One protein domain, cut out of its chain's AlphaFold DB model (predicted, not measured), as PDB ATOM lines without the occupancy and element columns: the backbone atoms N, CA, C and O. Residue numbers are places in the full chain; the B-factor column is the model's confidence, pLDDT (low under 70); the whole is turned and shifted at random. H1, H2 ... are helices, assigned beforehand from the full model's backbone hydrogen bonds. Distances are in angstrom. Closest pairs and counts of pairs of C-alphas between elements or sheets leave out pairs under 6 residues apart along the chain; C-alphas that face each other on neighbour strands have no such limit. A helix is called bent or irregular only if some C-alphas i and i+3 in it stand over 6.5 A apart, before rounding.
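AT A GLANCE: This is residues 2 to 90 of the 435 residues of an uncharacterized protein of Trametes pubescens (UniProt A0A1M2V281). Two helical hairpins, H3 with H4 and H5 with H6, stand side by side as a small four-cornered bundle, with H3 and H6 at opposite corners and H4 and H5 at the other two. H1 packs on H4 outside this square, and the short H2 sits beyond it, farthest from the mean of the C-alphas. The printed part has 89 residues with six named helices, H1 to H6 in order, no named strand, and is all helix. It is compact, with a radius of gyration of the C-alphas of 11.9 A, and spans 32 by 29 by 19 A.

IN THESE COORDINATES: H1 is residues 5 to 16, 16.4 A long, starting at C-alpha 5 (5.492, -3.711, -5.982). H2 is residues 20 to 23. H3 is residues 27 to 40, 19.9 A. H4 is residues 48 to 58, 15.0 A. H5 is residues 66 to 73, 9.8 A; it is neither bent nor irregular, but only just: C-alphas 68 and 71 are 6.5 A apart. H6 is residues 81 to 90, 14.3 A, ending at C-alpha 90 (17.487, 10.041, -0.879).

HOW THE PARTS SIT: H4 is the hub, touching H1, H3 and H6. H1 touches it at a steep tilt of 39 degrees, opposite ways, the closest C-alphas, Arg 8 and Ser 58, 5.1 A apart. H3 touches it with residues 34 to 39 alone, at Ala 38 and Leu 48, 6.0 A. H6 touches it at Ser 52 and Leu 84, 5.2 A, and H5 at Val 73 and Thr 81, 6.2 A. H3 and H5 touch at Thr 32 and Val 69, 6.4 A, the same way. H2 and H1 only just touch, with 3 pairs of C-alphas within 8 A, the closest being Arg 13 and Ala 20, 7.4 A. H3 and H6 are apart, and so are H4 and H5. Every O i to N i+4 pair is within hydrogen-bond range in H1, H3, H4 and H6, and 2 of 4 in H5; H2 is too short for such a pair.

THE WHOLE: The C-alphas of Ser 2 and Asp 42 are the two farthest apart, 35.7 A. The printed part has no cut and no long link. Residues 2 to 3 and 24 are under pLDDT 70.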
ATOM      1  N   SER A   2      11.309   0.578 -12.363       51.50
ATOM      2  CA  SER A   2      10.378   0.285 -11.265       51.50
ATOM      3  C   SER A   2      10.111  -1.217 -11.257       51.50
ATOM      4  O   SER A   2       9.359  -1.711 -12.099       51.50
ATOM      5  N   ALA A   3      10.796  -1.956 -10.383       64.25
ATOM      6  CA  ALA A   3      10.376  -3.311 -10.057       64.25
ATOM      7  C   ALA A   3       8.917  -3.247  -9.586       64.25
ATOM      8  O   ALA A   3       8.552  -2.349  -8.822       64.25
ATOM      9  N   ASN A   4       8.080  -4.167 -10.068       86.00
ATOM     10  CA  ASN A   4       6.686  -4.251  -9.642       86.00
ATOM     11  C   ASN A   4       6.640  -4.360  -8.104       86.00
ATOM     12  O   ASN A   4       7.483  -5.047  -7.529       86.00
ATOM     13  N   VAL A   5       5.683  -3.696  -7.448       86.31
ATOM     14  CA  VAL A   5       5.492  -3.711  -5.982       86.31
ATOM     15  C   VAL A   5       5.586  -5.140  -5.432       86.31
ATOM     16  O   VAL A   5       6.295  -5.385  -4.461       86.31
ATOM     17  N   GLY A   6       4.981  -6.113  -6.127       87.06
ATOM     18  CA  GLY A   6       5.046  -7.524  -5.736       87.06
ATOM     19  C   GLY A   6       6.455  -8.135  -5.769       87.06
ATOM     20  O   GLY A   6       6.777  -8.962  -4.925       87.06
ATOM     21  N   GLN A   7       7.322  -7.712  -6.693       90.81
ATOM     22  CA  GLN A   7       8.718  -8.163  -6.733       90.81
ATOM     23  C   GLN A   7       9.523  -7.569  -5.574       90.81
ATOM     24  O   GLN A   7      10.309  -8.284  -4.960       90.81
ATOM     25  N   ARG A   8       9.312  -6.286  -5.252       91.06
ATOM     26  CA  ARG A   8       9.973  -5.648  -4.105       91.06
ATOM     27  C   ARG A   8       9.562  -6.306  -2.791       91.06
ATOM     28  O   ARG A   8      10.427  -6.681  -2.007       91.06
ATOM     29  N   ALA A   9       8.260  -6.533  -2.605       90.69
ATOM     30  CA  ALA A   9       7.727  -7.245  -1.447       90.69
ATOM     31  C   ALA A   9       8.304  -8.666  -1.335       90.69
ATOM     32  O   ALA A   9       8.670  -9.095  -0.245       90.69
ATOM     33  N   GLN A  10       8.450  -9.382  -2.456       91.62
ATOM     34  CA  GLN A  10       9.064 -10.710  -2.473       91.62
ATOM     35  C   GLN A  10      10.539 -10.674  -2.040       91.62
ATOM     36  O   GLN A  10      10.938 -11.471  -1.196       91.62
ATOM     37  N   ILE A  11      11.333  -9.731  -2.561       93.06
ATOM     38  CA  ILE A  11      12.744  -9.576  -2.172       93.06
ATOM     39  C   ILE A  11      12.854  -9.225  -0.683       93.06
ATOM     40  O   ILE A  11      13.683  -9.803   0.017       93.06
ATOM     41  N   LEU A  12      12.004  -8.322  -0.182       92.94
ATOM     42  CA  LEU A  12      11.986  -7.943   1.231       92.94
ATOM     43  C   LEU A  12      11.660  -9.150   2.131       92.94
ATOM     44  O   LEU A  12      12.353  -9.386   3.120       92.94
ATOM     45  N   ARG A  13      10.655  -9.957   1.754       91.44
ATOM     46  CA  ARG A  13      10.293 -11.202   2.458       91.44
ATOM     47  C   ARG A  13      11.451 -12.189   2.501       91.44
ATOM     48  O   ARG A  13      11.683 -12.791   3.542       91.44
ATOM     49  N   GLU A  14      12.168 -12.355   1.392       93.12
ATOM     50  CA  GLU A  14      13.319 -13.259   1.313       93.12
ATOM     51  C   GLU A  14      14.461 -12.801   2.229       93.12
ATOM     52  O   GLU A  14      15.027 -13.621   2.950       93.12
ATOM     53  N   HIS A  15      14.753 -11.497   2.274       93.12
ATOM     54  CA  HIS A  15      15.826 -10.956   3.114       93.12
ATOM     55  C   HIS A  15      15.489 -10.994   4.606       93.12
ATOM     56  O   HIS A  15      16.357 -11.302   5.421       93.12
ATOM     57  N   LEU A  16      14.236 -10.716   4.966       93.06
ATOM     58  CA  LEU A  16      13.786 -10.707   6.359       93.06
ATOM     59  C   LEU A  16      13.194 -12.054   6.803       93.06
ATOM     60  O   LEU A  16      12.822 -12.207   7.955       93.06
ATOM     61  N   SER A  17      13.126 -13.070   5.940       93.19
ATOM     62  CA  SER A  17      12.503 -14.366   6.271       93.19
ATOM     63  C   SER A  17      11.092 -14.220   6.873       93.19
ATOM     64  O   SER A  17      10.748 -14.903   7.844       93.19
ATOM     65  N   ILE A  18      10.288 -13.299   6.329       89.56
ATOM     66  CA  ILE A  18       8.920 -13.030   6.795       89.56
ATOM     67  C   ILE A  18       7.961 -14.022   6.128       89.56
ATOM     68  O   ILE A  18       8.068 -14.286   4.926       89.56
ATOM     69  N   GLU A  19       7.033 -14.602   6.895       87.06
ATOM     70  CA  GLU A  19       6.061 -15.540   6.335       87.06
ATOM     71  C   GLU A  19       5.117 -14.806   5.374       87.06
ATOM     72  O   GLU A  19       4.747 -13.659   5.604       87.06
ATOM     73  N   ALA A  20       4.695 -15.469   4.292       78.75
ATOM     74  CA  ALA A  20       3.902 -14.821   3.241       78.75
ATOM     75  C   ALA A  20       2.630 -14.130   3.772       78.75
ATOM     76  O   ALA A  20       2.284 -13.064   3.278       78.75
ATOM     77  N   LYS A  21       2.002 -14.717   4.799       77.94
ATOM     78  CA  LYS A  21       0.779 -14.217   5.446       77.94
ATOM     79  C   LYS A  21       0.990 -12.934   6.263       77.94
ATOM     80  O   LYS A  21       0.045 -12.184   6.461       77.94
ATOM     81  N   ASP A  22       2.211 -12.696   6.744       74.44
ATOM     82  CA  ASP A  22       2.530 -11.566   7.628       74.44
ATOM     83  C   ASP A  22       2.780 -10.275   6.820       74.44
ATOM     84  O   ASP A  22       2.926  -9.197   7.383       74.44
ATOM     85  N   LEU A  23       2.841 -10.384   5.488       75.25
ATOM     86  CA  LEU A  23       3.127  -9.294   4.552       75.25
ATOM     87  C   LEU A  23       2.045  -9.192   3.461       75.25
ATOM     88  O   LEU A  23       2.331  -8.760   2.341       75.25
ATOM     89  N   ASP A  24       0.835  -9.670   3.768       68.31
ATOM     90  CA  ASP A  24      -0.372  -9.493   2.945       68.31
ATOM     91  C   ASP A  24      -0.975  -8.077   3.103       68.31
ATOM     92  O   ASP A  24      -1.867  -7.694   2.343       68.31
ATOM     93  N   GLU A  25      -0.475  -7.297   4.068       71.12
ATOM     94  CA  GLU A  25      -0.796  -5.882   4.281       71.12
ATOM     95  C   GLU A  25      -0.063  -4.958   3.288       71.12
ATOM     96  O   GLU A  25       0.834  -5.379   2.554       71.12
ATOM     97  N   ASP A  26      -0.456  -3.678   3.260       89.62
ATOM     98  CA  ASP A  26       0.282  -2.640   2.533       89.62
ATOM     99  C   ASP A  26       1.752  -2.633   2.987       89.62
ATOM    100  O   ASP A  26       2.053  -2.712   4.182       89.62
ATOM    101  N   LEU A  27       2.677  -2.553   2.029       91.00
ATOM    102  CA  LEU A  27       4.111  -2.627   2.293       91.00
ATOM    103  C   LEU A  27       4.565  -1.497   3.227       91.00
ATOM    104  O   LEU A  27       5.462  -1.719   4.042       91.00
ATOM    105  N   SER A  28       3.925  -0.324   3.151       93.62
ATOM    106  CA  SER A  28       4.225   0.801   4.042       93.62
ATOM    107  C   SER A  28       3.863   0.500   5.500       93.62
ATOM    108  O   SER A  28       4.659   0.767   6.406       93.62
ATOM    109  N   ILE A  29       2.710  -0.134   5.729       93.62
ATOM    110  CA  ILE A  29       2.221  -0.536   7.055       93.62
ATOM    111  C   ILE A  29       3.134  -1.616   7.634       93.62
ATOM    112  O   ILE A  29       3.592  -1.491   8.773       93.62
ATOM    113  N   ALA A  30       3.469  -2.633   6.836       93.12
ATOM    114  CA  ALA A  30       4.350  -3.714   7.261       93.12
ATOM    115  C   ALA A  30       5.748  -3.194   7.646       93.12
ATOM    116  O   ALA A  30       6.273  -3.555   8.699       93.12
ATOM    117  N   LEU A  31       6.340  -2.309   6.835       95.69
ATOM    118  CA  LEU A  31       7.638  -1.698   7.140       95.69
ATOM    119  C   LEU A  31       7.581  -0.817   8.392       95.69
ATOM    120  O   LEU A  31       8.473  -0.905   9.233       95.69
ATOM    121  N   THR A  32       6.529  -0.012   8.547       96.62
ATOM    122  CA  THR A  32       6.339   0.836   9.733       96.62
ATOM    123  C   THR A  32       6.211  -0.009  10.997       96.62
ATOM    124  O   THR A  32       6.852   0.294  12.003       96.62
ATOM    125  N   SER A  33       5.449  -1.103  10.937       95.62
ATOM    126  CA  SER A  33       5.304  -2.060  12.036       95.62
ATOM    127  C   SER A  33       6.650  -2.687  12.408       95.62
ATOM    128  O   SER A  33       7.070  -2.598  13.559       95.62
ATOM    129  N   LEU A  34       7.396  -3.201  11.421       96.19
ATOM    130  CA  LEU A  34       8.727  -3.781  11.633       96.19
ATOM    131  C   LEU A  34       9.711  -2.791  12.258       96.19
ATOM    132  O   LEU A  34      10.450  -3.162  13.164       96.19
ATOM    133  N   ILE A  35       9.727  -1.541  11.787       97.50
ATOM    134  CA  ILE A  35      10.590  -0.486  12.330       97.50
ATOM    135  C   ILE A  35      10.175  -0.137  13.761       97.50
ATOM    136  O   ILE A  35      11.033  -0.005  14.629       97.50
ATOM    137  N   THR A  36       8.872  -0.028  14.024       96.88
ATOM    138  CA  THR A  36       8.351   0.277  15.363       96.88
ATOM    139  C   THR A  36       8.741  -0.815  16.355       96.88
ATOM    140  O   THR A  36       9.286  -0.496  17.407       96.88
ATOM    141  N   THR A  37       8.542  -2.086  15.994       96.38
ATOM    142  CA  THR A  37       8.985  -3.247  16.778       96.38
ATOM    143  C   THR A  37      10.501  -3.242  16.963       96.38
ATOM    144  O   THR A  37      10.975  -3.436  18.072       96.38
ATOM    145  N   ALA A  38      11.278  -2.972  15.909       96.62
ATOM    146  CA  ALA A  38      12.738  -2.945  15.992       96.62
ATOM    147  C   ALA A  38      13.282  -1.895  16.969       96.62
ATOM    148  O   ALA A  38      14.337  -2.129  17.551       96.62
ATOM    149  N   VAL A  39      12.585  -0.765  17.123       95.50
ATOM    150  CA  VAL A  39      12.993   0.339  18.006       95.50
ATOM    151  C   VAL A  39      12.512   0.140  19.444       95.50
ATOM    152  O   VAL A  39      13.255   0.452  20.369       95.50
ATOM    153  N   HIS A  40      11.290  -0.360  19.645       94.06
ATOM    154  CA  HIS A  40      10.674  -0.399  20.976       94.06
ATOM    155  C   HIS A  40      10.777  -1.762  21.679       94.06
ATOM    156  O   HIS A  40      10.770  -1.801  22.907       94.06
ATOM    157  N   ASP A  41      10.885  -2.881  20.955       94.88
ATOM    158  CA  ASP A  41      10.949  -4.206  21.584       94.88
ATOM    159  C   ASP A  41      12.370  -4.512  22.072       94.88
ATOM    160  O   ASP A  41      13.354  -4.194  21.408       94.88
ATOM    161  N   ASP A  42      12.512  -5.163  23.229       91.62
ATOM    162  CA  ASP A  42      13.816  -5.574  23.784       91.62
ATOM    163  C   ASP A  42      14.530  -6.630  22.924       91.62
ATOM    164  O   ASP A  42      15.750  -6.598  22.762       91.62
ATOM    165  N   GLU A  43      13.764  -7.550  22.333       94.62
ATOM    166  CA  GLU A  43      14.267  -8.645  21.497       94.62
ATOM    167  C   GLU A  43      13.512  -8.693  20.158       94.62
ATOM    168  O   GLU A  43      12.754  -9.633  19.888       94.62
ATOM    169  N   PRO A  44      13.681  -7.679  19.292       95.38
ATOM    170  CA  PRO A  44      12.956  -7.642  18.039       95.38
ATOM    171  C   PRO A  44      13.458  -8.761  17.127       95.38
ATOM    172  O   PRO A  44      14.661  -9.013  17.002       95.38
ATOM    173  N   ARG A  45      12.536  -9.414  16.416       95.75
ATOM    174  CA  ARG A  45      12.877 -10.465  15.440       95.75
ATOM    175  C   ARG A  45      13.854  -9.962  14.366       95.75
ATOM    176  O   ARG A  45      14.691 -10.725  13.884       95.75
ATOM    177  N   HIS A  46      13.736  -8.686  14.000       96.69
ATOM    178  CA  HIS A  46      14.600  -7.986  13.054       96.69
ATOM    179  C   HIS A  46      15.018  -6.645  13.650       96.69
ATOM    180  O   HIS A  46      14.168  -5.889  14.104       96.69
ATOM    181  N   ASN A  47      16.313  -6.335  13.625       96.94
ATOM    182  CA  ASN A  47      16.831  -5.033  14.053       96.94
ATOM    183  C   ASN A  47      16.881  -4.033  12.882       96.94
ATOM    184  O   ASN A  47      16.804  -4.430  11.711       96.94
ATOM    185  N   LEU A  48      17.070  -2.740  13.176       97.38
ATOM    186  CA  LEU A  48      17.121  -1.685  12.152       97.38
ATOM    187  C   LEU A  48      18.215  -1.904  11.098       97.38
ATOM    188  O   LEU A  48      18.002  -1.598   9.926       97.38
ATOM    189  N   ASN A  49      19.364  -2.478  11.462       97.69
ATOM    190  CA  ASN A  49      20.424  -2.814  10.508       97.69
ATOM    191  C   ASN A  49      19.942  -3.837   9.461       97.69
ATOM    192  O   ASN A  49      20.087  -3.632   8.257       97.69
ATOM    193  N   SER A  50      19.281  -4.913   9.899       97.81
ATOM    194  CA  SER A  50      18.722  -5.921   8.991       97.81
ATOM    195  C   SER A  50      17.595  -5.362   8.116       97.81
ATOM    196  O   SER A  50      17.559  -5.640   6.917       97.81
ATOM    197  N   ILE A  51      16.730  -4.515   8.686       98.06
ATOM    198  CA  ILE A  51      15.623  -3.870   7.970       98.06
ATOM    199  C   ILE A  51      16.158  -2.883   6.929       98.06
ATOM    200  O   ILE A  51      15.786  -2.970   5.763       98.06
ATOM    201  N   SER A  52      17.072  -1.985   7.305       97.81
ATOM    202  CA  SER A  52      17.660  -0.997   6.386       97.81
ATOM    203  C   SER A  52      18.400  -1.655   5.220       97.81
ATOM    204  O   SER A  52      18.253  -1.225   4.074       97.81
ATOM    205  N   LYS A  53      19.130  -2.749   5.475       97.62
ATOM    206  CA  LYS A  53      19.765  -3.546   4.422       97.62
ATOM    207  C   LYS A  53      18.732  -4.158   3.471       97.62
ATOM    208  O   LYS A  53      18.875  -4.004   2.259       97.62
ATOM    209  N   ALA A  54      17.681  -4.783   4.006       97.44
ATOM    210  CA  ALA A  54      16.616  -5.372   3.197       97.44
ATOM    211  C   ALA A  54      15.893  -4.318   2.342       97.44
ATOM    212  O   ALA A  54      15.690  -4.543   1.153       97.44
ATOM    213  N   VAL A  55      15.573  -3.149   2.914       97.19
ATOM    214  CA  VAL A  55      14.946  -2.018   2.204       97.19
ATOM    215  C   VAL A  55      15.826  -1.523   1.054       97.19
ATOM    216  O   VAL A  55      15.324  -1.260  -0.042       97.19
ATOM    217  N   LYS A  56      17.142  -1.421   1.278       96.75
ATOM    218  CA  LYS A  56      18.115  -1.028   0.250       96.75
ATOM    219  C   LYS A  56      18.207  -2.053  -0.879       96.75
ATOM    220  O   LYS A  56      18.247  -1.678  -2.047       96.75
ATOM    221  N   GLU A  57      18.252  -3.340  -0.545       96.12
ATOM    222  CA  GLU A  57      18.390  -4.433  -1.518       96.12
ATOM    223  C   GLU A  57      17.097  -4.671  -2.316       96.12
ATOM    224  O   GLU A  57      17.159  -4.993  -3.505       96.12
ATOM    225  N   SER A  58      15.925  -4.454  -1.710       95.31
ATOM    226  CA  SER A  58      14.629  -4.532  -2.395       95.31
ATOM    227  C   SER A  58      14.280  -3.272  -3.194       95.31
ATOM    228  O   SER A  58      13.385  -3.319  -4.045       95.31
ATOM    229  N   GLY A  59      14.967  -2.154  -2.930       94.88
ATOM    230  CA  GLY A  59      14.625  -0.840  -3.468       94.88
ATOM    231  C   GLY A  59      13.251  -0.371  -2.990       94.88
ATOM    232  O   GLY A  59      12.486   0.157  -3.789       94.88
ATOM    233  N   SER A  60      12.905  -0.637  -1.726       95.38
ATOM    234  CA  SER A  60      11.598  -0.314  -1.127       95.38
ATOM    235  C   SER A  60      11.609   0.967  -0.294       95.38
ATOM    236  O   SER A  60      10.665   1.217   0.445       95.38
ATOM    237  N   ALA A  61      12.661   1.787  -0.362       96.50
ATOM    238  CA  ALA A  61      12.767   2.956   0.513       96.50
ATOM    239  C   ALA A  61      11.625   3.961   0.284       96.50
ATOM    240  O   ALA A  61      11.106   4.520   1.238       96.50
ATOM    241  N   PHE A  62      11.160   4.138  -0.953       94.75
ATOM    242  CA  PHE A  62      10.011   5.001  -1.259       94.75
ATOM    243  C   PHE A  62       8.650   4.434  -0.828       94.75
ATOM    244  O   PHE A  62       7.656   5.146  -0.938       94.75
ATOM    245  N   ASP A  63       8.599   3.175  -0.383       95.69
ATOM    246  CA  ASP A  63       7.413   2.586   0.245       95.69
ATOM    247  C   ASP A  63       7.348   2.935   1.754       95.69
ATOM    248  O   ASP A  63       6.351   2.641   2.406       95.69
ATOM    249  N   LEU A  64       8.389   3.565   2.326       97.00
ATOM    250  CA  LEU A  64       8.378   4.090   3.698       97.00
ATOM    251  C   LEU A  64       7.590   5.400   3.779       97.00
ATOM    252  O   LEU A  64       7.673   6.232   2.876       97.00
ATOM    253  N   GLU A  65       6.911   5.617   4.906       97.31
ATOM    254  CA  GLU A  65       6.152   6.835   5.211       97.31
ATOM    255  C   GLU A  65       6.950   7.752   6.158       97.31
ATOM    256  O   GLU A  65       6.983   7.501   7.367       97.31
ATOM    257  N   PRO A  66       7.595   8.835   5.668       98.12
ATOM    258  CA  PRO A  66       8.483   9.649   6.498       98.12
ATOM    259  C   PRO A  66       7.833  10.275   7.726       98.12
ATOM    260  O   PRO A  66       8.454  10.305   8.783       98.12
ATOM    261  N   LEU A  67       6.586  10.731   7.599       97.62
ATOM    262  CA  LEU A  67       5.844  11.360   8.697       97.62
ATOM    263  C   LEU A  67       5.650  10.408   9.886       97.62
ATOM    264  O   LEU A  67       5.649  10.848  11.027       97.62
ATOM    265  N   THR A  68       5.545   9.107   9.623       97.38
ATOM    266  CA  THR A  68       5.355   8.093  10.663       97.38
ATOM    267  C   THR A  68       6.693   7.551  11.164       97.38
ATOM    268  O   THR A  68       6.883   7.339  12.358       97.38
ATOM    269  N   VAL A  69       7.647   7.335  10.254       98.06
ATOM    270  CA  VAL A  69       8.900   6.626  10.548       98.06
ATOM    271  C   VAL A  69       9.977   7.538  11.143       98.06
ATOM    272  O   VAL A  69      10.681   7.120  12.062       98.06
ATOM    273  N   ILE A  70      10.124   8.781  10.669       98.31
ATOM    274  CA  ILE A  70      11.198   9.684  11.125       98.31
ATOM    275  C   ILE A  70      11.102  10.006  12.626       98.31
ATOM    276  O   ILE A  70      12.141   9.905  13.284       98.31
ATOM    277  N   PRO A  71       9.924  10.319  13.211       97.56
ATOM    278  CA  PRO A  71       9.813  10.582  14.651       97.56
ATOM    279  C   PRO A  71      10.281   9.421  15.537       97.56
ATOM    280  O   PRO A  71      10.774   9.654  16.641       97.56
ATOM    281  N   ILE A  72      10.155   8.187  15.041       96.50
ATOM    282  CA  ILE A  72      10.580   6.964  15.730       96.50
ATOM    283  C   ILE A  72      12.090   6.761  15.546       96.50
ATOM    284  O   ILE A  72      12.847   6.659  16.509       96.50
ATOM    285  N   VAL A  73      12.546   6.740  14.293       97.44
ATOM    286  CA  VAL A  73      13.915   6.344  13.931       97.44
ATOM    287  C   VAL A  73      14.947   7.380  14.359       97.44
ATOM    288  O   VAL A  73      16.027   7.008  14.811       97.44
ATOM    289  N   VAL A  74      14.631   8.679  14.288       97.31
ATOM    290  CA  VAL A  74      15.578   9.741  14.671       97.31
ATOM    291  C   VAL A  74      16.065   9.583  16.114       97.31
ATOM    292  O   VAL A  74      17.227   9.888  16.399       97.31
ATOM    293  N   ARG A  75      15.202   9.054  16.991       95.75
ATOM    294  CA  ARG A  75      15.465   8.837  18.412       95.75
ATOM    295  C   ARG A  75      16.240   7.558  18.695       95.75
ATOM    296  O   ARG A  75      16.771   7.462  19.781       95.75
ATOM    297  N   SER A  76      16.354   6.597  17.782       96.06
ATOM    298  CA  SER A  76      17.015   5.320  18.089       96.06
ATOM    299  C   SER A  76      18.550   5.432  18.085       96.06
ATOM    300  O   SER A  76      19.147   6.092  17.228       96.06
ATOM    301  N   VAL A  77      19.227   4.770  19.027       95.56
ATOM    302  CA  VAL A  77      20.695   4.579  18.994       95.56
ATOM    303  C   VAL A  77      21.133   3.371  18.165       95.56
ATOM    304  O   VAL A  77      22.334   3.191  17.952       95.56
ATOM    305  N   ASP A  78      20.185   2.565  17.686       95.69
ATOM    306  CA  ASP A  78      20.465   1.273  17.072       95.69
ATOM    307  C   ASP A  78      21.242   1.402  15.765       95.69
ATOM    308  O   ASP A  78      21.072   2.332  14.961       95.69
ATOM    309  N   GLU A  79      22.076   0.396  15.524       94.88
ATOM    310  CA  GLU A  79      22.812   0.253  14.279       94.88
ATOM    311  C   GLU A  79      21.825   0.138  13.101       94.88
ATOM    312  O   GLU A  79      20.830  -0.584  13.170       94.88
ATOM    313  N   GLY A  80      22.086   0.862  12.010       96.44
ATOM    314  CA  GLY A  80      21.190   0.942  10.847       96.44
ATOM    315  C   GLY A  80      20.277   2.171  10.816       96.44
ATOM    316  O   GLY A  80      19.795   2.513   9.738       96.44
ATOM    317  N   THR A  81      20.113   2.887  11.934       97.25
ATOM    318  CA  THR A  81      19.337   4.142  12.003       97.25
ATOM    319  C   THR A  81      19.782   5.154  10.947       97.25
ATOM    320  O   THR A  81      18.977   5.600  10.132       97.25
ATOM    321  N   ASP A  82      21.079   5.470  10.906       97.00
ATOM    322  CA  ASP A  82      21.618   6.486   9.992       97.00
ATOM    323  C   ASP A  82      21.482   6.042   8.522       97.00
ATOM    324  O   ASP A  82      21.123   6.833   7.655       97.00
ATOM    325  N   THR A  83      21.646   4.739   8.248       97.69
ATOM    326  CA  THR A  83      21.436   4.172   6.904       97.69
ATOM    327  C   THR A  83      19.979   4.282   6.462       97.69
ATOM    328  O   THR A  83      19.715   4.607   5.307       97.69
ATOM    329  N   LEU A  84      19.026   4.021   7.360       98.19
ATOM    330  CA  LEU A  84      17.603   4.137   7.058       98.19
ATOM    331  C   LEU A  84      17.199   5.598   6.812       98.19
ATOM    332  O   LEU A  84      16.514   5.879   5.830       98.19
ATOM    333  N   MET A  85      17.690   6.525   7.643       98.19
ATOM    334  CA  MET A  85      17.508   7.971   7.458       98.19
ATOM    335  C   MET A  85      18.052   8.438   6.099       98.19
ATOM    336  O   MET A  85      17.347   9.133   5.367       98.19
ATOM    337  N   ASP A  86      19.265   8.014   5.728       97.94
ATOM    338  CA  ASP A  86      19.891   8.356   4.446       97.94
ATOM    339  C   ASP A  86      19.103   7.797   3.245       97.94
ATOM    340  O   ASP A  86      18.910   8.499   2.245       97.94
ATOM    341  N   LEU A  87      18.608   6.555   3.337       98.06
ATOM    342  CA  LEU A  87      17.756   5.944   2.307       98.06
ATOM    343  C   LEU A  87      16.468   6.747   2.112       98.06
ATOM    344  O   LEU A  87      16.128   7.097   0.982       98.06
ATOM    345  N   MET A  88      15.780   7.099   3.201       98.31
ATOM    346  CA  MET A  88      14.551   7.890   3.134       98.31
ATOM    347  C   MET A  88      14.811   9.292   2.570       98.31
ATOM    348  O   MET A  88      14.125   9.735   1.646       98.31
ATOM    349  N   ALA A  89      15.861   9.968   3.044       97.88
ATOM    350  CA  ALA A  89      16.247  11.294   2.568       97.88
ATOM    351  C   ALA A  89      16.631  11.311   1.078       97.88
ATOM    352  O   ALA A  89      16.478  12.343   0.418       97.88
ATOM    353  N   THR A  90      17.085  10.181   0.528       97.19
ATOM    354  CA  THR A  90      17.487  10.041  -0.879       97.19
ATOM    355  C   THR A  90      16.342   9.583  -1.785       97.19
ATOM    356  O   THR A  90      16.218  10.072  -2.911       97.19
TER     357      THR A  90